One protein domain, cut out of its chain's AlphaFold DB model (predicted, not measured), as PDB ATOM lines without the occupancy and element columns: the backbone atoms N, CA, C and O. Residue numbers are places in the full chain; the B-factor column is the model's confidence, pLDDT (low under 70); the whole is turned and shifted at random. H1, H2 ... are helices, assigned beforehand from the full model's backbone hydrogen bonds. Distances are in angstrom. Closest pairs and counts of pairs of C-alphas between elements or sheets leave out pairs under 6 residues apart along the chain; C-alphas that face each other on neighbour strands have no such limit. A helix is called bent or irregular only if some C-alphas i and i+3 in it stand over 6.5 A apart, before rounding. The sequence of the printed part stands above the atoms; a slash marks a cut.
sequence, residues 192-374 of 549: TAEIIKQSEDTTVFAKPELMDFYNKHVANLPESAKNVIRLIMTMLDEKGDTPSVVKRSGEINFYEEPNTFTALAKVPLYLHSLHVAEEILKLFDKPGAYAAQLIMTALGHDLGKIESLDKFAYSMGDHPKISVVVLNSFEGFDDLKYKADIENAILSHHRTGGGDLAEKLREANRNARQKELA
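What this domain is: This is residues 192 to 374 of the 549 residues of a protein of Denitrovibrio acetiphilus (strain DSM 12809 / NBRC 114555 / N2460) (UniProt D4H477). The long helix H10 crosses one side of a compact helical core, in which H5 and H6 lie side by side as a hairpin and the hairpin of H2 and H3 completes an up-and-down bundle, each helix running against the one before it. A third hairpin, H8 and H9, packs on H6, mostly through H9, while H1 and H4 lie farthest from the middle and H7 meets H8 at a corner. The printed part has 183 residues with ten named helices, H1 to H10 in chain order, and no named strand; the class is all helix. The whole is compact and rounded, with a radius of gyration of the C-alphas of 15.4 A and spans of 43 by 38 by 30 A.

Where its parts are: H10, the longest helix, covers residues 356 to 374 and measures 27.1 A, from C-alpha 356 at (110.081, 29.153, -8.452) to C-alpha 374 at (122.123, 52.281, -1.011). H5 is residues 269 to 282, 20.3 A long, and H6 is residues 291 to 300. H2 is residues 208 to 218; H3, residues 223 to 239, is 23.9 A long. H8 is residues 319 to 328 and H9 residues 339 to 348. H1, residues 192 to 198, begins at C-alpha 192 at (93.240, 36.518, 16.508). H4 is residues 258 to 265. H7, residues 307 to 316, is irregular, with C-alphas 308 and 311 7.2 A apart.

How they stand to each other: H10 touches H5 at a steep tilt of 60 degrees, the closest C-alphas being those of Glu 279 and Ala 364, 4.9 A apart. With residues 357 to 361 alone H10 touches H9, closest at the C-alphas of Ala 345 and Ala 358, 4.1 A apart. H6, the hub, touches five helices, among them H5, at a shallow tilt of 30 degrees, opposite ways, with the C-alphas of Ser 273 and Leu 299 closest at 4.8 A. H3 touches H6 at 23 degrees, a shallow tilt, the same way, with Ala 225 and Ala 292 closest, their C-alphas 6.0 A apart. H2 and H3 form a hairpin, closest at the C-alphas of Val 218 and Lys 226, 6.3 A. H8 and H9 form another, closest at the C-alphas of Pro 320 and Leu 347, 4.9 A. H7 and H8 only just touch, with 3 pairs of C-alphas within 8 A, and only at the corner; Ala 313 and Ile 322 are closest, their C-alphas 6.6 A apart. H4 touches H10, closest at the C-alphas of Ala 263 and Leu 373, 6.7 A. H1 and H3 are near each other. O i to N i+4 pairs are all within hydrogen-bond range in H2, H4, H6, H8, H9 and H10, but in 2 of 3 in H1, 12 of 13 in H3, 9 of 10 in H5 and 2 of 6 in H7, where 4 of 7 O i to N i+3 pairs are within range.

The domain as a whole: The C-alphas farthest apart, those of Asp 201 and Glu 257, are 44.9 A apart. The printed part has no cut. The link from H3 to H4, residues 240 to 257, is long. The mean pLDDT of the printed part is 78.0, and 48 residues are under 70, among them residues 192 to 203, 246 to 263 and 307 to 318.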
ATOM      1  N   THR A 192      94.252  36.079  17.470       42.41
ATOM      2  CA  THR A 192      93.240  36.518  16.508       42.41
ATOM      3  C   THR A 192      92.096  37.276  17.182       42.41
ATOM      4  O   THR A 192      91.661  38.270  16.633       42.41
ATOM      5  N   ALA A 193      91.633  36.900  18.376       39.66
ATOM      6  CA  ALA A 193      90.505  37.568  19.035       39.66
ATOM      7  C   ALA A 193      90.816  38.992  19.539       39.66
ATOM      8  O   ALA A 193      89.905  39.817  19.582       39.66
ATOM      9  N   GLU A 194      92.065  39.295  19.911       45.97
ATOM     10  CA  GLU A 194      92.486  40.662  20.263       45.97
ATOM     11  C   GLU A 194      92.682  41.535  19.012       45.97
ATOM     12  O   GLU A 194      92.181  42.657  18.986       45.97
ATOM     13  N   ILE A 195      93.294  40.993  17.950       47.69
ATOM     14  CA  ILE A 195      93.499  41.693  16.664       47.69
ATOM     15  C   ILE A 195      92.161  41.920  15.928       47.69
ATOM     16  O   ILE A 195      91.912  42.999  15.398       47.69
ATOM     17  N   ILE A 196      91.259  40.930  15.928       46.41
ATOM     18  CA  ILE A 196      89.931  41.012  15.289       46.41
ATOM     19  C   ILE A 196      89.027  42.018  16.018       46.41
ATOM     20  O   ILE A 196      88.257  42.723  15.375       46.41
ATOM     21  N   LYS A 197      89.145  42.164  17.347       45.84
ATOM     22  CA  LYS A 197      88.370  43.169  18.100       45.84
ATOM     23  C   LYS A 197      88.746  44.618  17.775       45.84
ATOM     24  O   LYS A 197      87.948  45.505  18.061       45.84
ATOM     25  N   GLN A 198      89.934  44.863  17.221       45.88
ATOM     26  CA  GLN A 198      90.382  46.195  16.799       45.88
ATOM     27  C   GLN A 198      90.128  46.484  15.314       45.88
ATOM     28  O   GLN A 198      90.131  47.650  14.931       45.88
ATOM     29  N   SER A 199      89.883  45.466  14.483       47.03
ATOM     30  CA  SER A 199      89.814  45.615  13.022       47.03
ATOM     31  C   SER A 199      88.403  45.777  12.443       47.03
ATOM     32  O   SER A 199      88.262  45.906  11.226       47.03
ATOM     33  N   GLU A 200      87.358  45.787  13.279       44.75
ATOM     34  CA  GLU A 200      85.967  45.865  12.810       44.75
ATOM     35  C   GLU A 200      85.526  47.249  12.309       44.75
ATOM     36  O   GLU A 200      84.464  47.339  11.697       44.75
ATOM     37  N   ASP A 201      86.321  48.314  12.460       45.28
ATOM     38  CA  ASP A 201      85.966  49.596  11.846       45.28
ATOM     39  C   ASP A 201      87.203  50.434  11.487       45.28
ATOM     40  O   ASP A 201      88.010  50.783  12.342       45.28
ATOM     41  N   THR A 202      87.321  50.783  10.203       48.53
ATOM     42  CA  THR A 202      88.371  51.579   9.527       48.53
ATOM     43  C   THR A 202      89.717  50.898   9.212       48.53
ATOM     44  O   THR A 202      90.595  50.711  10.044       48.53
ATOM     45  N   THR A 203      89.924  50.608   7.920       58.09
ATOM     46  CA  THR A 203      91.206  50.222   7.302       58.09
ATOM     47  C   THR A 203      92.176  51.406   7.254       58.09
ATOM     48  O   THR A 203      92.482  51.917   6.174       58.09
ATOM     49  N   VAL A 204      92.600  51.905   8.409       73.19
ATOM     50  CA  VAL A 204      93.568  53.000   8.503       73.19
ATOM     51  C   VAL A 204      94.822  52.440   9.153       73.19
ATOM     52  O   VAL A 204      94.875  52.280  10.368       73.19
ATOM     53  N   PHE A 205      95.817  52.111   8.326       86.94
ATOM     54  CA  PHE A 205      97.160  51.826   8.828       86.94
ATOM     55  C   PHE A 205      97.762  53.124   9.369       86.94
ATOM     56  O   PHE A 205      97.634  54.176   8.738       86.94
ATOM     57  N   ALA A 206      98.406  53.058  10.533       89.06
ATOM     58  CA  ALA A 206      99.061  54.205  11.150       89.06
ATOM     59  C   ALA A 206     100.233  54.704  10.292       89.06
ATOM     60  O   ALA A 206     100.482  55.908  10.218       89.06
ATOM     61  N   LYS A 207     100.936  53.780   9.626       91.81
ATOM     62  CA  LYS A 207     102.059  54.085   8.734       91.81
ATOM     63  C   LYS A 207     101.577  54.399   7.303       91.81
ATOM     64  O   LYS A 207     100.906  53.555   6.693       91.81
ATOM     65  N   PRO A 208     101.921  55.570   6.729       93.06
ATOM     66  CA  PRO A 208     101.468  55.970   5.395       93.06
ATOM     67  C   PRO A 208     101.966  55.026   4.294       93.06
ATOM     68  O   PRO A 208     101.226  54.745   3.357       93.06
ATOM     69  N   GLU A 209     103.160  54.449   4.437       94.62
ATOM     70  CA  GLU A 209     103.745  53.511   3.473       94.62
ATOM     71  C   GLU A 209     102.903  52.235   3.334       94.62
ATOM     72  O   GLU A 209     102.722  51.716   2.231       94.62
ATOM     73  N   LEU A 210     102.343  51.742   4.447       93.88
ATOM     74  CA  LEU A 210     101.429  50.599   4.440       93.88
ATOM     75  C   LEU A 210     100.104  50.965   3.767       93.88
ATOM     76  O   LEU A 210      99.578  50.172   2.984       93.88
ATOM     77  N   MET A 211      99.580  52.166   4.020       93.56
ATOM     78  CA  MET A 211      98.346  52.633   3.383       93.56
ATOM     79  C   MET A 211      98.509  52.812   1.868       93.56
ATOM     80  O   MET A 211      97.660  52.363   1.091       93.56
ATOM     81  N   ASP A 212      99.621  53.396   1.432       94.56
ATOM     82  CA  ASP A 212      99.941  53.581   0.017       94.56
ATOM     83  C   ASP A 212     100.114  52.238  -0.695       94.56
ATOM     84  O   ASP A 212      99.509  52.004  -1.748       94.56
ATOM     85  N   PHE A 213     100.861  51.311  -0.087       95.69
ATOM     86  CA  PHE A 213     101.019  49.961  -0.619       95.69
ATOM     87  C   PHE A 213      99.673  49.231  -0.713       95.69
ATOM     88  O   PHE A 213      99.372  48.598  -1.732       95.69
ATOM     89  N   TYR A 214      98.826  49.350   0.313       94.62
ATOM     90  CA  TYR A 214      97.498  48.744   0.327       94.62
ATOM     91  C   TYR A 214      96.633  49.256  -0.832       94.62
ATOM     92  O   TYR A 214      96.072  48.459  -1.590       94.62
ATOM     93  N   ASN A 215      96.557  50.575  -1.012       92.94
ATOM     94  CA  ASN A 215      95.772  51.192  -2.082       92.94
ATOM     95  C   ASN A 215      96.281  50.786  -3.469       92.94
ATOM     96  O   ASN A 215      95.488  50.489  -4.365       92.94
ATOM     97  N   LYS A 216      97.605  50.732  -3.634       93.38
ATOM     98  CA  LYS A 216      98.262  50.424  -4.906       93.38
ATOM     99  C   LYS A 216      98.152  48.947  -5.295       93.38
ATOM    100  O   LYS A 216      97.912  48.645  -6.463       93.38
ATOM    101  N   HIS A 217      98.320  48.027  -4.342       93.56
ATOM    102  CA  HIS A 217      98.518  46.601  -4.636       93.56
ATOM    103  C   HIS A 217      97.457  45.656  -4.059       93.56
ATOM    104  O   HIS A 217      97.293  44.554  -4.581       93.56
ATOM    105  N   VAL A 218      96.726  46.058  -3.015       93.12
ATOM    106  CA  VAL A 218      95.860  45.152  -2.236       93.12
ATOM    107  C   VAL A 218      94.370  45.451  -2.420       93.12
ATOM    108  O   VAL A 218      93.562  44.524  -2.478       93.12
ATOM    109  N   ALA A 219      93.985  46.722  -2.572       89.88
ATOM    110  CA  ALA A 219      92.585  47.156  -2.616       89.88
ATOM    111  C   ALA A 219      91.732  46.427  -3.676       89.88
ATOM    112  O   ALA A 219      90.562  46.123  -3.427       89.88
ATOM    113  N   ASN A 220      92.337  46.081  -4.817       89.12
ATOM    114  CA  ASN A 220      91.675  45.430  -5.953       89.12
ATOM    115  C   ASN A 220      91.786  43.889  -5.959       89.12
ATOM    116  O   ASN A 220      91.355  43.251  -6.918       89.12
ATOM    117  N   LEU A 221      92.371  43.276  -4.924       91.25
ATOM    118  CA  LEU A 221      92.481  41.817  -4.813       91.25
ATOM    119  C   LEU A 221      91.160  41.167  -4.356       91.25
ATOM    120  O   LEU A 221      90.313  41.841  -3.759       91.25
ATOM    121  N   PRO A 222      90.981  39.847  -4.583       90.50
ATOM    122  CA  PRO A 222      89.841  39.098  -4.051       90.50
ATOM    123  C   PRO A 222      89.705  39.248  -2.531       90.50
ATOM    124  O   PRO A 222      90.709  39.242  -1.822       90.50
ATOM    125  N   GLU A 223      88.473  39.331  -2.020       87.19
ATOM    126  CA  GLU A 223      88.220  39.651  -0.604       87.19
ATOM    127  C   GLU A 223      88.841  38.633   0.365       87.19
ATOM    128  O   GLU A 223      89.415  39.019   1.379       87.19
ATOM    129  N   SER A 224      88.833  37.342   0.012       85.62
ATOM    130  CA  SER A 224      89.483  36.295   0.811       85.62
ATOM    131  C   SER A 224      90.984  36.538   0.977       85.62
ATOM    132  O   SER A 224      91.523  36.401   2.072       85.62
ATOM    133  N   ALA A 225      91.661  36.956  -0.093       89.94
ATOM    134  CA  ALA A 225      93.076  37.283  -0.050       89.94
ATOM    135  C   ALA A 225      93.343  38.605   0.677       89.94
ATOM    136  O   ALA A 225      94.286  38.721   1.458       89.94
ATOM    137  N   LYS A 226      92.491  39.599   0.427       92.00
ATOM    138  CA  LYS A 226      92.570  40.929   1.027       92.00
ATOM    139  C   LYS A 226      92.499  40.868   2.549       92.00
ATOM    140  O   LYS A 226      93.290  41.536   3.201       92.00
ATOM    141  N   ASN A 227      91.621  40.037   3.111       89.62
ATOM    142  CA  ASN A 227      91.474  39.887   4.562       89.62
ATOM    143  C   ASN A 227      92.744  39.348   5.226       89.62
ATOM    144  O   ASN A 227      93.222  39.924   6.198       89.62
ATOM    145  N   VAL A 228      93.348  38.310   4.653       91.94
ATOM    146  CA  VAL A 228      94.613  37.758   5.158       91.94
ATOM    147  C   VAL A 228      95.751  38.774   5.023       91.94
ATOM    148  O   VAL A 228      96.520  38.962   5.962       91.94
ATOM    149  N   ILE A 229      95.855  39.466   3.881       94.94
ATOM    150  CA  ILE A 229      96.883  40.500   3.683       94.94
ATOM    151  C   ILE A 229      96.699  41.643   4.684       94.94
ATOM    152  O   ILE A 229      97.685  42.098   5.253       94.94
ATOM    153  N   ARG A 230      95.456  42.062   4.962       92.38
ATOM    154  CA  ARG A 230      95.158  43.055   6.003       92.38
ATOM    155  C   ARG A 230      95.669  42.598   7.366       92.38
ATOM    156  O   ARG A 230      96.357  43.375   8.006       92.38
ATOM    157  N   LEU A 231      95.426  41.349   7.771       91.06
ATOM    158  CA  LEU A 231      95.932  40.818   9.046       91.06
ATOM    159  C   LEU A 231      97.469  40.841   9.122       91.06
ATOM    160  O   LEU A 231      98.026  41.241  10.145       91.06
ATOM    161  N   ILE A 232      98.159  40.476   8.033       94.81
ATOM    162  CA  ILE A 232      99.626  40.574   7.946       94.81
ATOM    163  C   ILE A 232     100.073  42.036   8.089       94.81
ATOM    164  O   ILE A 232     100.967  42.336   8.878       94.81
ATOM    165  N   MET A 233      99.452  42.948   7.338       95.06
ATOM    166  CA  MET A 233      99.806  44.367   7.339       95.06
ATOM    167  C   MET A 233      99.512  45.033   8.682       95.06
ATOM    168  O   MET A 233     100.341  45.807   9.133       95.06
ATOM    169  N   THR A 234      98.411  44.696   9.359       91.75
ATOM    170  CA  THR A 234      98.102  45.175  10.716       91.75
ATOM    171  C   THR A 234      99.163  44.709  11.708       91.75
ATOM    172  O   THR A 234      99.664  45.508  12.490       91.75
ATOM    173  N   MET A 235      99.595  43.446  11.631       89.62
ATOM    174  CA  MET A 235     100.680  42.959  12.486       89.62
ATOM    175  C   MET A 235     102.003  43.697  12.226       89.62
ATOM    176  O   MET A 235     102.726  44.007  13.173       89.62
ATOM    177  N   LEU A 236     102.328  43.984  10.963       93.00
ATOM    178  CA  LEU A 236     103.501  44.785  10.603       93.00
ATOM    179  C   LEU A 236     103.357  46.251  11.043       93.00
ATOM    180  O   LEU A 236     104.336  46.850  11.476       93.00
ATOM    181  N   ASP A 237     102.155  46.818  10.979       93.31
ATOM    182  CA  ASP A 237     101.868  48.182  11.424       93.31
ATOM    183  C   ASP A 237     102.059  48.322  12.938       93.31
ATOM    184  O   ASP A 237     102.735  49.234  13.401       93.31
ATOM    185  N   GLU A 238     101.548  47.368  13.713       88.38
ATOM    186  CA  GLU A 238     101.619  47.396  15.176       88.38
ATOM    187  C   GLU A 238     102.986  46.983  15.733       88.38
ATOM    188  O   GLU A 238     103.405  47.479  16.778       88.38
ATOM    189  N   LYS A 239     103.663  46.024  15.087       87.75
ATOM    190  CA  LYS A 239     104.832  45.332  15.667       87.75
ATOM    191  C   LYS A 239     106.065  45.300  14.768       87.75
ATOM    192  O   LYS A 239     107.087  44.748  15.166       87.75
ATOM    193  N   GLY A 240     105.991  45.858  13.563       89.00
ATOM    194  CA  GLY A 240     107.056  45.790  12.565       89.00
ATOM    195  C   GLY A 240     108.143  46.856  12.695       89.00
ATOM    196  O   GLY A 240     109.019  46.899  11.839       89.00
ATOM    197  N   ASP A 241     108.128  47.696  13.735       90.19
ATOM    198  CA  ASP A 241     109.197  48.675  14.010       90.19
ATOM    199  C   ASP A 241     110.501  48.021  14.508       90.19
ATOM    200  O   ASP A 241     111.526  48.682  14.670       90.19
ATOM    201  N   THR A 242     110.491  46.701  14.720       87.25
ATOM    202  CA  THR A 242     111.684  45.919  15.051       87.25
ATOM    203  C   THR A 242     112.677  45.883  13.883       87.25
ATOM    204  O   THR A 242     112.245  45.875  12.726       87.25
ATOM    205  N   PRO A 243     113.991  45.758  14.143       86.00
ATOM    206  CA  PRO A 243     114.995  45.603  13.095       86.00
ATOM    207  C   PRO A 243     114.676  44.464  12.122       86.00
ATOM    208  O   PRO A 243     114.370  43.339  12.519       86.00
ATOM    209  N   SER A 244     114.827  44.722  10.825       85.00
ATOM    210  CA  SER A 244     114.629  43.710   9.778       85.00
ATOM    211  C   SER A 244     115.726  42.624   9.750       85.00
ATOM    212  O   SER A 244     115.588  41.607   9.060       85.00
ATOM    213  N   VAL A 245     116.825  42.815  10.489       79.69
ATOM    214  CA  VAL A 245     117.905  41.837  10.696       79.69
ATOM    215  C   VAL A 245     118.146  41.628  12.191       79.69
ATOM    216  O   VAL A 245     118.235  42.583  12.955       79.69
ATOM    217  N   VAL A 246     118.291  40.369  12.615       69.88
ATOM    218  CA  VAL A 246     118.488  39.997  14.026       69.88
ATOM    219  C   VAL A 246     119.694  39.063  14.134       69.88
ATOM    220  O   VAL A 246     119.827  38.124  13.353       69.88
ATOM    221  N   LYS A 247     120.592  39.290  15.103       57.81
ATOM    222  CA  LYS A 247     121.708  38.366  15.390       57.81
ATOM    223  C   LYS A 247     121.204  37.202  16.243       57.81
ATOM    224  O   LYS A 247     121.129  37.330  17.463       57.81
ATOM    225  N   ARG A 248     120.908  36.048  15.636       52.84
ATOM    226  CA  ARG A 248     120.561  34.819  16.377       52.84
ATOM    227  C   ARG A 248     121.728  33.826  16.435       52.84
ATOM    228  O   ARG A 248     122.482  33.643  15.480       52.84
ATOM    229  N   SER A 249     121.902  33.182  17.592       34.97
ATOM    230  CA  SER A 249     122.970  32.201  17.830       34.97
ATOM    231  C   SER A 249     122.728  30.933  17.003       34.97
ATOM    232  O   SER A 249     121.815  30.168  17.298       34.97
ATOM    233  N   GLY A 250     123.558  30.697  15.982       36.34
ATOM    234  CA  GLY A 250     123.517  29.481  15.158       36.34
ATOM    235  C   GLY A 250     122.919  29.645  13.756       36.34
ATOM    236  O   GLY A 250     122.943  28.677  12.995       36.34
ATOM    237  N   GLU A 251     122.440  30.837  13.386       36.97
ATOM    238  CA  GLU A 251     122.140  31.172  11.989       36.97
ATOM    239  C   GLU A 251     123.438  31.545  11.250       36.97
ATOM    240  O   GLU A 251     124.321  32.207  11.801       36.97
ATOM    241  N   ILE A 252     123.574  31.095   9.995       33.81
ATOM    242  CA  ILE A 252     124.610  31.604   9.091       33.81
ATOM    243  C   ILE A 252     124.158  33.010   8.712       33.81
ATOM    244  O   ILE A 252     123.382  33.186   7.776       33.81
ATOM    245  N   ASN A 253     124.604  34.007   9.469       39.16
ATOM    246  CA  ASN A 253     124.428  35.387   9.058       39.16
ATOM    247  C   ASN A 253     125.255  35.583   7.789       39.16
ATOM    248  O   ASN A 253     126.479  35.610   7.847       39.16
ATOM    249  N   PHE A 254     124.584  35.741   6.648       37.22
ATOM    250  CA  PHE A 254     125.229  36.190   5.408       37.22
ATOM    251  C   PHE A 254     125.932  37.550   5.587       37.22
ATOM    252  O   PHE A 254     126.801  37.903   4.798       37.22
ATOM    253  N   TYR A 255     125.591  38.277   6.653       45.16
ATOM    254  CA  TYR A 255     126.121  39.579   7.033       45.16
ATOM    255  C   TYR A 255     127.112  39.431   8.203       45.16
ATOM    256  O   TYR A 255     126.814  39.785   9.344       45.16
ATOM    257  N   GLU A 256     128.301  38.874   7.946       37.84
ATOM    258  CA  GLU A 256     129.385  38.771   8.949       37.84
ATOM    259  C   GLU A 256     130.088  40.124   9.217       37.84
ATOM    260  O   GLU A 256     131.061  40.204   9.970       37.84
ATOM    261  N   GLU A 257     129.593  41.215   8.625       42.00
ATOM    262  CA  GLU A 257     130.201  42.543   8.674       42.00
ATOM    263  C   GLU A 257     129.442  43.479   9.639       42.00
ATOM    264  O   GLU A 257     128.250  43.724   9.438       42.00
ATOM    265  N   PRO A 258     130.098  44.037  10.680       40.47
ATOM    266  CA  PRO A 258     129.440  44.876  11.686       40.47
ATOM    267  C   PRO A 258     128.677  46.082  11.121       40.47
ATOM    268  O   PRO A 258     127.619  46.407  11.652       40.47
ATOM    269  N   ASN A 259     129.160  46.714  10.045       49.47
ATOM    270  CA  ASN A 259     128.561  47.936   9.492       49.47
ATOM    271  C   ASN A 259     127.332  47.655   8.615       49.47
ATOM    272  O   ASN A 259     126.323  48.335   8.770       49.47
ATOM    273  N   THR A 260     127.360  46.613   7.777       53.28
ATOM    274  CA  THR A 260     126.203  46.181   6.969       53.28
ATOM    275  C   THR A 260     125.047  45.747   7.859       53.28
ATOM    276  O   THR A 260     123.902  46.126   7.630       53.28
ATOM    277  N   PHE A 261     125.351  44.994   8.922       61.19
ATOM    278  CA  PHE A 261     124.347  44.627   9.912       61.19
ATOM    279  C   PHE A 261     123.760  45.869  10.589       61.19
ATOM    280  O   PHE A 261     122.546  45.971  10.698       61.19
ATOM    281  N   THR A 262     124.596  46.821  11.016       64.75
ATOM    282  CA  THR A 262     124.130  48.060  11.657       64.75
ATOM    283  C   THR A 262     123.268  48.907  10.720       64.75
ATOM    284  O   THR A 262     122.245  49.421  11.158       64.75
ATOM    285  N   ALA A 263     123.633  49.030   9.442       67.81
ATOM    286  CA  ALA A 263     122.848  49.764   8.453       67.81
ATOM    287  C   ALA A 263     121.483  49.101   8.209       67.81
ATOM    288  O   ALA A 263     120.449  49.751   8.327       67.81
ATOM    289  N   LEU A 264     121.461  47.787   7.970       73.62
ATOM    290  CA  LEU A 264     120.215  47.039   7.773       73.62
ATOM    291  C   LEU A 264     119.358  46.961   9.043       73.62
ATOM    292  O   LEU A 264     118.134  46.917   8.951       73.62
ATOM    293  N   ALA A 265     119.969  46.973  10.230       79.94
ATOM    294  CA  ALA A 265     119.245  46.974  11.500       79.94
ATOM    295  C   ALA A 265     118.460  48.275  11.730       79.94
ATOM    296  O   ALA A 265     117.489  48.255  12.481       79.94
ATOM    297  N   LYS A 266     118.839  49.383  11.072       85.06
ATOM    298  CA  LYS A 266     118.060  50.633  11.078       85.06
ATOM    299  C   LYS A 266     116.787  50.542  10.235       85.06
ATOM    300  O   LYS A 266     115.892  51.358  10.419       85.06
ATOM    301  N   VAL A 267     116.702  49.585   9.308       88.00
ATOM    302  CA  VAL A 267     115.507  49.392   8.481       88.00
ATOM    303  C   VAL A 267     114.486  48.578   9.277       88.00
ATOM    304  O   VAL A 267     114.774  47.415   9.600       88.00
ATOM    305  N   PRO A 268     113.304  49.145   9.584       92.50
ATOM    306  CA  PRO A 268     112.269  48.427  10.308       92.50
ATOM    307  C   PRO A 268     111.685  47.306   9.443       92.50
ATOM    308  O   PRO A 268     111.624  47.395   8.212       92.50
ATOM    309  N   LEU A 269     111.255  46.231  10.095       94.25
ATOM    310  CA  LEU A 269     110.743  45.029   9.452       94.25
ATOM    311  C   LEU A 269     109.549  45.313   8.531       94.25
ATOM    312  O   LEU A 269     109.507  44.756   7.439       94.25
ATOM    313  N   TYR A 270     108.609  46.184   8.926       96.19
ATOM    314  CA  TYR A 270     107.455  46.511   8.072       96.19
ATOM    315  C   TYR A 270     107.899  47.085   6.722       96.19
ATOM    316  O   TYR A 270     107.388  46.679   5.680       96.19
ATOM    317  N   LEU A 271     108.884  47.986   6.746       95.69
ATOM    318  CA  LEU A 271     109.365  48.680   5.561       95.69
ATOM    319  C   LEU A 271     110.148  47.723   4.666       95.69
ATOM    320  O   LEU A 271     109.918  47.680   3.459       95.69
ATOM    321  N   HIS A 272     110.993  46.881   5.268       95.12
ATOM    322  CA  HIS A 272     111.678  45.818   4.541       95.12
ATOM    323  C   HIS A 272     110.685  44.880   3.844       95.12
ATOM    324  O   HIS A 272     110.795  44.639   2.644       95.12
ATOM    325  N   SER A 273     109.662  44.403   4.557       96.88
ATOM    326  CA  SER A 273     108.610  43.554   3.987       96.88
ATOM    327  C   SER A 273     107.902  44.213   2.796       96.88
ATOM    328  O   SER A 273     107.647  43.536   1.795       96.88
ATOM    329  N   LEU A 274     107.628  45.522   2.857       97.38
ATOM    330  CA  LEU A 274     107.070  46.281   1.732       97.38
ATOM    331  C   LEU A 274     108.027  46.335   0.534       97.38
ATOM    332  O   LEU A 274     107.605  46.085  -0.595       97.38
ATOM    333  N   HIS A 275     109.316  46.601   0.762       96.12
ATOM    334  CA  HIS A 275     110.320  46.603  -0.305       96.12
ATOM    335  C   HIS A 275     110.432  45.235  -0.985       96.12
ATOM    336  O   HIS A 275     110.449  45.161  -2.214       96.12
ATOM    337  N   VAL A 276     110.443  44.142  -0.212       95.50
ATOM    338  CA  VAL A 276     110.447  42.780  -0.772       95.50
ATOM    339  C   VAL A 276     109.184  42.529  -1.600       95.50
ATOM    340  O   VAL A 276     109.264  41.927  -2.671       95.50
ATOM    341  N   ALA A 277     108.025  43.017  -1.148       96.81
ATOM    342  CA  ALA A 277     106.768  42.874  -1.877       96.81
ATOM    343  C   ALA A 277     106.754  43.671  -3.197       96.81
ATOM    344  O   ALA A 277     106.265  43.175  -4.212       96.81
ATOM    345  N   GLU A 278     107.339  44.867  -3.225       95.62
ATOM    346  CA  GLU A 278     107.525  45.642  -4.458       95.62
ATOM    347  C   GLU A 278     108.489  44.950  -5.433       95.62
ATOM    348  O   GLU A 278     108.223  44.895  -6.634       95.62
ATOM    349  N   GLU A 279     109.600  44.393  -4.943       93.62
ATOM    350  CA  GLU A 279     110.564  43.697  -5.801       93.62
ATOM    351  C   GLU A 279     110.002  42.390  -6.358       93.62
ATOM    352  O   GLU A 279     110.131  42.138  -7.556       93.62
ATOM    353  N   ILE A 280     109.312  41.581  -5.547       93.94
ATOM    354  CA  ILE A 280     108.786  40.296  -6.023       93.94
ATOM    355  C   ILE A 280     107.730  40.488  -7.116       93.94
ATOM    356  O   ILE A 280     107.669  39.689  -8.044       93.94
ATOM    357  N   LEU A 281     106.935  41.563  -7.063       93.19
ATOM    358  CA  LEU A 281     105.945  41.877  -8.096       93.19
ATOM    359  C   LEU A 281     106.590  42.242  -9.445       93.19
ATOM    360  O   LEU A 281     105.962  42.028 -10.480       93.19
ATOM    361  N   LYS A 282     107.835  42.744  -9.449       92.12
ATOM    362  CA  LYS A 282     108.598  43.079 -10.669       92.12
ATOM    363  C   LYS A 282     109.219  41.849 -11.335       92.12
ATOM    364  O   LYS A 282     109.464  41.877 -12.535       92.12
ATOM    365  N   LEU A 283     109.443  40.769 -10.582       87.75
ATOM    366  CA  LEU A 283     110.058  39.523 -11.071       87.75
ATOM    367  C   LEU A 283     109.080  38.595 -11.824       87.75
ATOM    368  O   LEU A 283     109.425  37.464 -12.187       87.75
ATOM    369  N   PHE A 284     107.837  39.026 -12.042       80.31
ATOM    370  CA  PHE A 284     106.834  38.273 -12.795       80.31
ATOM    371  C   PHE A 284     106.228  39.139 -13.901       80.31
ATOM    372  O   PHE A 284     105.714  40.216 -13.628       80.31
ATOM    373  N   ASP A 285     106.189  38.620 -15.132       70.12
ATOM    374  CA  ASP A 285     105.660  39.338 -16.308       70.12
ATOM    375  C   ASP A 285     104.163  39.684 -16.201       70.12
ATOM    376  O   ASP A 285     103.678  40.639 -16.808       70.12
ATOM    377  N   LYS A 286     103.396  38.877 -15.455       70.56
ATOM    378  CA  LYS A 286     101.949  39.047 -15.236       70.56
ATOM    379  C   LYS A 286     101.610  38.835 -13.762       70.56
ATOM    380  O   LYS A 286     101.008  37.813 -13.413       70.56
ATOM    381  N   PRO A 287     101.960  39.788 -12.884       72.62
ATOM    382  CA  PRO A 287     101.775  39.611 -11.453       72.62
ATOM    383  C   PRO A 287     100.290  39.493 -11.095       72.62
ATOM    384  O   PRO A 287      99.965  38.794 -10.152       72.62
ATOM    385  N   GLY A 288      99.367  40.077 -11.874       70.81
ATOM    386  CA  GLY A 288      97.937  40.147 -11.541       70.81
ATOM    387  C   GLY A 288      97.257  38.816 -11.183       70.81
ATOM    388  O   GLY A 288      96.438  38.793 -10.271       70.81
ATOM    389  N   ALA A 289      97.615  37.699 -11.831       74.19
ATOM    390  CA  ALA A 289      97.029  36.388 -11.515       74.19
ATOM    391  C   ALA A 289      97.561  35.780 -10.201       74.19
ATOM    392  O   ALA A 289      96.874  34.979  -9.571       74.19
ATOM    393  N   TYR A 290      98.764  36.181  -9.786       85.06
ATOM    394  CA  TYR A 290      99.481  35.651  -8.623       85.06
ATOM    395  C   TYR A 290      99.692  36.702  -7.527       85.06
ATOM    396  O   TYR A 290     100.267  36.395  -6.490       85.06
ATOM    397  N   ALA A 291      99.218  37.935  -7.720       90.19
ATOM    398  CA  ALA A 291      99.578  39.091  -6.902       90.19
ATOM    399  C   ALA A 291      99.296  38.843  -5.420       90.19
ATOM    400  O   ALA A 291     100.151  39.103  -4.583       90.19
ATOM    401  N   ALA A 292      98.146  38.243  -5.107       92.56
ATOM    402  CA  ALA A 292      97.801  37.860  -3.746       92.56
ATOM    403  C   ALA A 292      98.815  36.883  -3.123       92.56
ATOM    404  O   ALA A 292      99.268  37.101  -2.004       92.56
ATOM    405  N   GLN A 293      99.203  35.837  -3.856       95.00
ATOM    406  CA  GLN A 293     100.196  34.857  -3.415       95.00
ATOM    407  C   GLN A 293     101.573  35.505  -3.212       95.00
ATOM    408  O   GLN A 293     102.215  35.269  -2.190       95.00
ATOM    409  N   LEU A 294     102.009  36.344  -4.156       95.50
ATOM    410  CA  LEU A 294     103.303  37.032  -4.110       95.50
ATOM    411  C   LEU A 294     103.389  38.009  -2.933       95.50
ATOM    412  O   LEU A 294     104.352  37.965  -2.169       95.50
ATOM    413  N   ILE A 295     102.358  38.838  -2.752       96.81
ATOM    414  CA  ILE A 295     102.284  39.834  -1.679       96.81
ATOM    415  C   ILE A 295     102.260  39.143  -0.314       96.81
ATOM    416  O   ILE A 295     103.055  39.493   0.550       96.81
ATOM    417  N   MET A 296     101.416  38.123  -0.119       96.62
ATOM    418  CA  MET A 296     101.389  37.376   1.147       96.62
ATOM    419  C   MET A 296     102.729  36.709   1.455       96.62
ATOM    420  O   MET A 296     103.174  36.730   2.600       96.62
ATOM    421  N   THR A 297     103.374  36.134   0.438       96.94
ATOM    422  CA  THR A 297     104.683  35.489   0.594       96.94
ATOM    423  C   THR A 297     105.735  36.500   1.037       96.94
ATOM    424  O   THR A 297     106.431  36.257   2.017       96.94
ATOM    425  N   ALA A 298     105.826  37.646   0.360       97.00
ATOM    426  CA  ALA A 298     106.807  38.677   0.679       97.00
ATOM    427  C   ALA A 298     106.553  39.341   2.039       97.00
ATOM    428  O   ALA A 298     107.468  39.406   2.858       97.00
ATOM    429  N   LEU A 299     105.318  39.764   2.322       97.44
ATOM    430  CA  LEU A 299     104.985  40.404   3.598       97.44
ATOM    431  C   LEU A 299     105.104  39.434   4.783       97.44
ATOM    432  O   LEU A 299     105.456  39.841   5.888       97.44
ATOM    433  N   GLY A 300     104.812  38.152   4.548       94.75
ATOM    434  CA  GLY A 300     104.761  37.122   5.577       94.75
ATOM    435  C   GLY A 300     106.098  36.457   5.907       94.75
ATOM    436  O   GLY A 300     106.209  35.873   6.982       94.75
ATOM    437  N   HIS A 301     107.108  36.505   5.026       94.44
ATOM    438  CA  HIS A 301     108.278  35.620   5.151       94.44
ATOM    439  C   HIS A 301     109.099  35.813   6.434       94.44
ATOM    440  O   HIS A 301     109.597  34.831   6.993       94.44
ATOM    441  N   ASP A 302     109.164  37.046   6.935       91.38
ATOM    442  CA  ASP A 302     110.003  37.452   8.065       91.38
ATOM    443  C   ASP A 302     109.212  37.821   9.332       91.38
ATOM    444  O   ASP A 302     109.798  38.312  10.297       91.38
ATOM    445  N   LEU A 303     107.904  37.532   9.400       89.50
ATOM    446  CA  LEU A 303     107.096  37.786  10.608       89.50
ATOM    447  C   LEU A 303     107.690  37.137  11.872       89.50
ATOM    448  O   LEU A 303     107.558  37.668  12.971       89.50
ATOM    449  N   GLY A 304     108.413  36.024  11.723       82.81
ATOM    450  CA  GLY A 304     109.143  35.352  12.797       82.81
ATOM    451  C   GLY A 304     110.319  36.128  13.415       82.81
ATOM    452  O   GLY A 304     110.957  35.607  14.339       82.81
ATOM    453  N   LYS A 305     110.635  37.332  12.917       83.50
ATOM    454  CA  LYS A 305     111.638  38.251  13.486       83.50
ATOM    455  C   LYS A 305     111.064  39.232  14.515       83.50
ATOM    456  O   LYS A 305     111.845  39.878  15.203       83.50
ATOM    457  N   ILE A 306     109.739  39.335  14.647       83.50
ATOM    458  CA  ILE A 306     109.094  40.232  15.618       83.50
ATOM    459  C   ILE A 306     109.437  39.786  17.052       83.50
ATOM    460  O   ILE A 306     109.078  38.684  17.463       83.50
ATOM    461  N   GLU A 307     110.064  40.664  17.840       66.94
ATOM    462  CA  GLU A 307     110.604  40.358  19.182       66.94
ATOM    463  C   GLU A 307     109.552  39.854  20.184       66.94
ATOM    464  O   GLU A 307     109.827  38.990  21.012       66.94
ATOM    465  N   SER A 308     108.301  40.324  20.101       64.44
ATOM    466  CA  SER A 308     107.221  39.814  20.974       64.44
ATOM    467  C   SER A 308     106.918  38.322  20.759       64.44
ATOM    468  O   SER A 308     106.313  37.679  21.618       64.44
ATOM    469  N   LEU A 309     107.379  37.757  19.639       61.97
ATOM    470  CA  LEU A 309     107.306  36.338  19.313       61.97
ATOM    471  C   LEU A 309     108.577  35.576  19.743       61.97
ATOM    472  O   LEU A 309     108.626  34.357  19.598       61.97
ATOM    473  N   ASP A 310     109.597  36.234  20.315       49.25
ATOM    474  CA  ASP A 310     110.884  35.601  20.645       49.25
ATOM    475  C   ASP A 310     110.767  34.524  21.731       49.25
ATOM    476  O   ASP A 310     111.425  33.489  21.632       49.25
ATOM    477  N   LYS A 311     109.875  34.672  22.724       50.38
ATOM    478  CA  LYS A 311     109.630  33.602  23.720       50.38
ATOM    479  C   LYS A 311     109.119  32.308  23.071       50.38
ATOM    480  O   LYS A 311     109.420  31.211  23.534       50.38
ATOM    481  N   PHE A 312     108.400  32.451  21.964       44.34
ATOM    482  CA  PHE A 312     107.865  31.375  21.136       44.34
ATOM    483  C   PHE A 312     108.900  30.858  20.111       44.34
ATOM    484  O   PHE A 312     108.859  29.699  19.700       44.34
ATOM    485  N   ALA A 313     109.874  31.698  19.738       40.78
ATOM    486  CA  ALA A 313     110.955  31.403  18.799       40.78
ATOM    487  C   ALA A 313     112.024  30.453  19.357       40.78
ATOM    488  O   ALA A 313     112.506  29.569  18.643       40.78
ATOM    489  N   TYR A 314     112.371  30.597  20.642       40.72
ATOM    490  CA  TYR A 314     113.423  29.799  21.288       40.72
ATOM    491  C   TYR A 314     113.140  28.284  21.294       40.72
ATOM    492  O   TYR A 314     114.079  27.492  21.383       40.72
ATOM    493  N   SER A 315     111.876  27.866  21.164       42.16
ATOM    494  CA  SER A 315     111.451  26.458  21.187       42.16
ATOM    495  C   SER A 315     111.202  25.840  19.798       42.16
ATOM    496  O   SER A 315     111.341  24.625  19.647       42.16
ATOM    497  N   MET A 316     110.870  26.640  18.772       40.09
ATOM    498  CA  MET A 316     110.347  26.164  17.471       40.09
ATOM    499  C   MET A 316     111.371  26.180  16.313       40.09
ATOM    500  O   MET A 316     111.213  25.450  15.322       40.09
ATOM    501  N   GLY A 317     112.465  26.941  16.440       49.81
ATOM    502  CA  GLY A 317     113.576  26.985  15.478       49.81
ATOM    503  C   GLY A 317     113.704  28.305  14.703       49.81
ATOM    504  O   GLY A 317     113.278  29.348  15.175       49.81
ATOM    505  N   ASP A 318     114.337  28.240  13.524       67.62
ATOM    506  CA  ASP A 318     114.632  29.373  12.620       67.62
ATOM    507  C   ASP A 318     113.360  30.176  12.244       67.62
ATOM    508  O   ASP A 318     112.277  29.593  12.101       67.62
ATOM    509  N   HIS A 319     113.484  31.493  12.039       79.81
ATOM    510  CA  HIS A 319     112.353  32.408  11.811       79.81
ATOM    511  C   HIS A 319     111.406  32.054  10.651       79.81
ATOM    512  O   HIS A 319     110.209  32.296  10.821       79.81
ATOM    513  N   PRO A 320     111.829  31.398   9.547       83.00
ATOM    514  CA  PRO A 320     110.903  30.971   8.501       83.00
ATOM    515  C   PRO A 320     109.768  30.080   9.020       83.00
ATOM    516  O   PRO A 320     108.642  30.136   8.532       83.00
ATOM    517  N   LYS A 321     110.043  29.247  10.032       79.25
ATOM    518  CA  LYS A 321     109.025  28.372  10.629       79.25
ATOM    519  C   LYS A 321     108.017  29.157  11.450       79.25
ATOM    520  O   LYS A 321     106.827  28.871  11.389       79.25
ATOM    521  N   ILE A 322     108.504  30.125  12.218       76.19
ATOM    522  CA  ILE A 322     107.671  30.969  13.073       76.19
ATOM    523  C   ILE A 322     106.741  31.802  12.196       76.19
ATOM    524  O   ILE A 322     105.545  31.835  12.458       76.19
ATOM    525  N   SER A 323     107.263  32.376  11.109       85.94
ATOM    526  CA  SER A 323     106.471  33.090  10.109       85.94
ATOM    527  C   SER A 323     105.293  32.255   9.597       85.94
ATOM    528  O   SER A 323     104.159  32.722   9.599       85.94
ATOM    529  N   VAL A 324     105.525  30.986   9.239       86.12
ATOM    530  CA  VAL A 324     104.442  30.089   8.798       86.12
ATOM    531  C   VAL A 324     103.448  29.776   9.915       86.12
ATOM    532  O   VAL A 324     102.247  29.740   9.658       86.12
ATOM    533  N   VAL A 325     103.901  29.583  11.155       79.25
ATOM    534  CA  VAL A 325     102.995  29.362  12.297       79.25
ATOM    535  C   VAL A 325     102.096  30.577  12.531       79.25
ATOM    536  O   VAL A 325     100.899  30.413  12.751       79.25
ATOM    537  N   VAL A 326     102.651  31.785  12.434       81.06
ATOM    538  CA  VAL A 326     101.889  33.035  12.543       81.06
ATOM    539  C   VAL A 326     100.856  33.134  11.423       81.06
ATOM    540  O   VAL A 326      99.685  33.370  11.707       81.06
ATOM    541  N   LEU A 327     101.245  32.878  10.172       85.88
ATOM    542  CA  LEU A 327     100.315  32.909   9.038       85.88
ATOM    543  C   LEU A 327      99.164  31.907   9.197       85.88
ATOM    544  O   LEU A 327      98.015  32.261   8.959       85.88
ATOM    545  N   ASN A 328      99.446  30.693   9.680       84.88
ATOM    546  CA  ASN A 328      98.422  29.683   9.974       84.88
ATOM    547  C   ASN A 328      97.448  30.093  11.090       84.88
ATOM    548  O   ASN A 328      96.380  29.507  11.213       84.88
ATOM    549  N   SER A 329      97.790  31.092  11.908       79.81
ATOM    550  CA  SER A 329      96.882  31.617  12.934       79.81
ATOM    551  C   SER A 329      95.891  32.659  12.403       79.81
ATOM    552  O   SER A 329      94.932  32.999  13.103       79.81
ATOM    553  N   PHE A 330      96.106  33.172  11.184       82.19
ATOM    554  CA  PHE A 330      95.239  34.167  10.562       82.19
ATOM    555  C   PHE A 330      93.995  33.528   9.953       82.19
ATOM    556  O   PHE A 330      94.060  32.586   9.163       82.19
ATOM    557  N   GLU A 331      92.838  34.084  10.307       82.88
ATOM    558  CA  GLU A 331      91.557  33.625   9.787       82.88
ATOM    559  C   GLU A 331      91.496  33.788   8.260       82.88
ATOM    560  O   GLU A 331      91.858  34.829   7.711       82.88
ATOM    561  N   GLY A 332      91.069  32.729   7.570       83.56
ATOM    562  CA  GLY A 332      91.004  32.677   6.110       83.56
ATOM    563  C   GLY A 332      92.313  32.300   5.407       83.56
ATOM    564  O   GLY A 332      92.276  32.065   4.201       83.56
ATOM    565  N   PHE A 333      93.452  32.187   6.111       88.19
ATOM    566  CA  PHE A 333      94.699  31.702   5.497       88.19
ATOM    567  C   PHE A 333      94.608  30.217   5.117       88.19
ATOM    568  O   PHE A 333      95.061  29.823   4.041       88.19
ATOM    569  N   ASP A 334      93.958  29.412   5.962       86.19
ATOM    570  CA  ASP A 334      93.736  27.978   5.735       86.19
ATOM    571  C   ASP A 334      92.911  27.676   4.477       86.19
ATOM    572  O   ASP A 334      93.105  26.637   3.845       86.19
ATOM    573  N   ASP A 335      92.046  28.607   4.071       87.81
ATOM    574  CA  ASP A 335      91.130  28.444   2.941       87.81
ATOM    575  C   ASP A 335      91.761  28.827   1.586       87.81
ATOM    576  O   ASP A 335      91.141  28.684   0.524       87.81
ATOM    577  N   LEU A 336      93.000  29.335   1.584       89.00
ATOM    578  CA  LEU A 336      93.669  29.786   0.367       89.00
ATOM    579  C   LEU A 336      94.156  28.607  -0.482       89.00
ATOM    580  O   LEU A 336      94.966  27.784  -0.060       89.00
ATOM    581  N   LYS A 337      93.764  28.597  -1.762       90.44
ATOM    582  CA  LYS A 337      94.155  27.551  -2.731       90.44
ATOM    583  C   LYS A 337      95.670  27.395  -2.908       90.44
ATOM    584  O   LYS A 337      96.131  26.312  -3.242       90.44
ATOM    585  N   TYR A 338      96.420  28.475  -2.719       90.94
ATOM    586  CA  TYR A 338      97.872  28.551  -2.905       90.94
ATOM    587  C   TYR A 338      98.636  28.604  -1.568       90.94
ATOM    588  O   TYR A 338      99.812  28.961  -1.543       90.94
ATOM    589  N   LYS A 339      97.986  28.242  -0.450       92.06
ATOM    590  CA  LYS A 339      98.600  28.199   0.884       92.06
ATOM    591  C   LYS A 339      99.913  27.411   0.890       92.06
ATOM    592  O   LYS A 339     100.935  27.933   1.323       92.06
ATOM    593  N   ALA A 340      99.894  26.182   0.372       89.75
ATOM    594  CA  ALA A 340     101.049  25.284   0.414       89.75
ATOM    595  C   ALA A 340     102.283  25.868  -0.294       89.75
ATOM    596  O   ALA A 340     103.412  25.681   0.163       89.75
ATOM    597  N   ASP A 341     102.075  26.613  -1.380       90.88
ATOM    598  CA  ASP A 341     103.158  27.270  -2.109       90.88
ATOM    599  C   ASP A 341     103.754  28.433  -1.306       90.88
ATOM    600  O   ASP A 341     104.977  28.571  -1.264       90.88
ATOM    601  N   ILE A 342     102.913  29.234  -0.632       94.31
ATOM    602  CA  ILE A 342     103.363  30.304   0.277       94.31
ATOM    603  C   ILE A 342     104.195  29.699   1.412       94.31
ATOM    604  O   ILE A 342     105.313  30.142   1.672       94.31
ATOM    605  N   GLU A 343     103.678  28.659   2.072       91.56
ATOM    606  CA  GLU A 343     104.364  28.006   3.189       91.56
ATOM    607  C   GLU A 343     105.710  27.424   2.763       91.56
ATOM    608  O   GLU A 343     106.720  27.641   3.430       91.56
ATOM    609  N   ASN A 344     105.750  26.718   1.633       88.00
ATOM    610  CA  ASN A 344     106.979  26.133   1.115       88.00
ATOM    611  C   ASN A 344     108.000  27.213   0.725       88.00
ATOM    612  O   ASN A 344     109.186  27.085   1.050       88.00
ATOM    613  N   ALA A 345     107.552  28.297   0.083       89.69
ATOM    614  CA  ALA A 345     108.415  29.415  -0.275       89.69
ATOM    615  C   ALA A 345     109.040  30.063   0.963       89.69
ATOM    616  O   ALA A 345     110.260  30.211   1.022       89.69
ATOM    617  N   ILE A 346     108.230  30.348   1.985       90.62
ATOM    618  CA  ILE A 346     108.707  30.929   3.240       90.62
ATOM    619  C   ILE A 346     109.646  29.955   3.956       90.62
ATOM    620  O   ILE A 346     110.780  30.323   4.242       90.62
ATOM    621  N   LEU A 347     109.255  28.697   4.186       83.06
ATOM    622  CA  LEU A 347     110.071  27.713   4.920       83.06
ATOM    623  C   LEU A 347     111.444  27.461   4.292       83.06
ATOM    624  O   LEU A 347     112.400  27.104   4.989       83.06
ATOM    625  N   SER A 348     111.536  27.595   2.973       78.81
ATOM    626  CA  SER A 348     112.753  27.320   2.227       78.81
ATOM    627  C   SER A 348     113.573  28.567   1.915       78.81
ATOM    628  O   SER A 348     114.673  28.407   1.394       78.81
ATOM    629  N   HIS A 349     113.132  29.785   2.246       78.56
ATOM    630  CA  HIS A 349     113.777  31.002   1.739       78.56
ATOM    631  C   HIS A 349     115.246  31.180   2.192       78.56
ATOM    632  O   HIS A 349     116.033  31.797   1.486       78.56
ATOM    633  N   HIS A 350     115.687  30.518   3.264       71.88
ATOM    634  CA  HIS A 350     117.097  30.455   3.689       71.88
ATOM    635  C   HIS A 350     117.983  29.419   2.979       71.88
ATOM    636  O   HIS A 350     119.199  29.390   3.170       71.88
ATOM    637  N   ARG A 351     117.399  28.481   2.232       67.44
ATOM    638  CA  ARG A 351     118.090  27.296   1.694       67.44
ATOM    639  C   ARG A 351     117.851  27.184   0.201       67.44
ATOM    640  O   ARG A 351     116.852  27.660  -0.294       67.44
ATOM    641  N   THR A 352     118.713  26.495  -0.532       58.91
ATOM    642  CA  THR A 352     118.449  26.186  -1.946       58.91
ATOM    643  C   THR A 352     117.279  25.200  -2.089       58.91
ATOM    644  O   THR A 352     117.245  24.197  -1.371       58.91
ATOM    645  N   GLY A 353     116.360  25.445  -3.029       65.88
ATOM    646  CA  GLY A 353     115.162  24.623  -3.277       65.88
ATOM    647  C   GLY A 353     113.855  25.404  -3.084       65.88
ATOM    648  O   GLY A 353     113.876  26.630  -3.059       65.88
ATOM    649  N   GLY A 354     112.719  24.709  -2.947       65.06
ATOM    650  CA  GLY A 354     111.420  25.341  -2.638       65.06
ATOM    651  C   GLY A 354     110.584  25.812  -3.833       65.06
ATOM    652  O   GLY A 354     109.488  26.322  -3.632       65.06
ATOM    653  N   GLY A 355     111.062  25.603  -5.062       80.56
ATOM    654  CA  GLY A 355     110.357  25.988  -6.289       80.56
ATOM    655  C   GLY A 355     110.565  27.451  -6.692       80.56
ATOM    656  O   GLY A 355     111.282  28.195  -6.024       80.56
ATOM    657  N   ASP A 356     109.923  27.841  -7.796       86.69
ATOM    658  CA  ASP A 356     110.081  29.153  -8.452       86.69
ATOM    659  C   ASP A 356     109.747  30.325  -7.513       86.69
ATOM    660  O   ASP A 356     110.494  31.295  -7.412       86.69
ATOM    661  N   LEU A 357     108.671  30.199  -6.728       87.69
ATOM    662  CA  LEU A 357     108.266  31.235  -5.775       87.69
ATOM    663  C   LEU A 357     109.318  31.476  -4.681       87.69
ATOM    664  O   LEU A 357     109.565  32.618  -4.305       87.69
ATOM    665  N   ALA A 358     109.967  30.417  -4.190       83.56
ATOM    666  CA  ALA A 358     111.020  30.533  -3.185       83.56
ATOM    667  C   ALA A 358     112.287  31.184  -3.758       83.56
ATOM    668  O   ALA A 358     112.970  31.942  -3.073       83.56
ATOM    669  N   GLU A 359     112.624  30.870  -5.010       81.44
ATOM    670  CA  GLU A 359     113.756  31.467  -5.719       81.44
ATOM    671  C   GLU A 359     113.547  32.965  -5.932       81.44
ATOM    672  O   GLU A 359     114.385  33.763  -5.510       81.44
ATOM    673  N   LYS A 360     112.375  33.346  -6.439       88.25
ATOM    674  CA  LYS A 360     112.014  34.749  -6.644       88.25
ATOM    675  C   LYS A 360     111.855  35.524  -5.343       88.25
ATOM    676  O   LYS A 360     112.214  36.692  -5.297       88.25
ATOM    677  N   LEU A 361     111.396  34.888  -4.263       90.56
ATOM    678  CA  LEU A 361     111.402  35.503  -2.933       90.56
ATOM    679  C   LEU A 361     112.831  35.830  -2.469       90.56
ATOM    680  O   LEU A 361     113.067  36.914  -1.941       90.56
ATOM    681  N   ARG A 362     113.802  34.930  -2.681       85.06
ATOM    682  CA  ARG A 362     115.213  35.190  -2.332       85.06
ATOM    683  C   ARG A 362     115.817  36.303  -3.173       85.06
ATOM    684  O   ARG A 362     116.579  37.110  -2.644       85.06
ATOM    685  N   GLU A 363     115.503  36.324  -4.462       82.25
ATOM    686  CA  GLU A 363     115.943  37.374  -5.375       82.25
ATOM    687  C   GLU A 363     115.345  38.730  -4.985       82.25
ATOM    688  O   GLU A 363     116.088  39.687  -4.784       82.25
ATOM    689  N   ALA A 364     114.033  38.792  -4.748       88.25
ATOM    690  CA  ALA A 364     113.348  39.997  -4.290       88.25
ATOM    691  C   ALA A 364     113.903  40.512  -2.955       88.25
ATOM    692  O   ALA A 364     114.162  41.705  -2.819       88.25
ATOM    693  N   ASN A 365     114.147  39.614  -1.993       85.12
ATOM    694  CA  ASN A 365     114.769  39.967  -0.718       85.12
ATOM    695  C   ASN A 365     116.170  40.561  -0.926       85.12
ATOM    696  O   ASN A 365     116.482  41.623  -0.396       85.12
ATOM    697  N   ARG A 366     117.004  39.934  -1.766       79.62
ATOM    698  CA  ARG A 366     118.339  40.458  -2.089       79.62
ATOM    699  C   ARG A 366     118.271  41.847  -2.731       79.62
ATOM    700  O   ARG A 366     119.018  42.731  -2.320       79.62
ATOM    701  N   ASN A 367     117.364  42.045  -3.685       77.94
ATOM    702  CA  ASN A 367     117.190  43.321  -4.379       77.94
ATOM    703  C   ASN A 367     116.708  44.423  -3.421       77.94
ATOM    704  O   ASN A 367     117.216  45.543  -3.469       77.94
ATOM    705  N   ALA A 368     115.781  44.105  -2.513       83.12
ATOM    706  CA  ALA A 368     115.322  45.026  -1.475       83.12
ATOM    707  C   ALA A 368     116.470  45.437  -0.540       83.12
ATOM    708  O   ALA A 368     116.684  46.624  -0.309       83.12
ATOM    709  N   ARG A 369     117.279  44.471  -0.082       79.94
ATOM    710  CA  ARG A 369     118.455  44.730   0.766       79.94
ATOM    711  C   ARG A 369     119.491  45.613   0.086       79.94
ATOM    712  O   ARG A 369     120.072  46.478   0.733       79.94
ATOM    713  N   GLN A 370     119.716  45.412  -1.210       68.69
ATOM    714  CA  GLN A 370     120.640  46.239  -1.978       68.69
ATOM    715  C   GLN A 370     120.173  47.701  -2.032       68.69
ATOM    716  O   GLN A 370     120.985  48.606  -1.848       68.69
ATOM    717  N   LYS A 371     118.869  47.932  -2.229       75.75
ATOM    718  CA  LYS A 371     118.282  49.282  -2.229       75.75
ATOM    719  C   LYS A 371     118.334  49.926  -0.852       75.75
ATOM    720  O   LYS A 371     118.797  51.048  -0.728       75.75
ATOM    721  N   GLU A 372     117.972  49.184   0.188       81.38
ATOM    722  CA  GLU A 372     118.044  49.644   1.578       81.38
ATOM    723  C   GLU A 372     119.451  50.071   1.998       81.38
ATOM    724  O   GLU A 372     119.617  51.050   2.724       81.38
ATOM    725  N   LEU A 373     120.474  49.334   1.564       70.56
ATOM    726  CA  LEU A 373     121.864  49.701   1.816       70.56
ATOM    727  C   LEU A 373     122.253  50.970   1.056       70.56
ATOM    728  O   LEU A 373     122.874  51.848   1.647       70.56
ATOM    729  N   ALA A 374     121.861  51.087  -0.214       66.88
ATOM    730  CA  ALA A 374     122.123  52.281  -1.011       66.88
ATOM    731  C   ALA A 374     121.439  53.531  -0.423       66.88
ATOM    732  O   ALA A 374     122.089  54.559  -0.259       66.88
TER     733      ALA A 374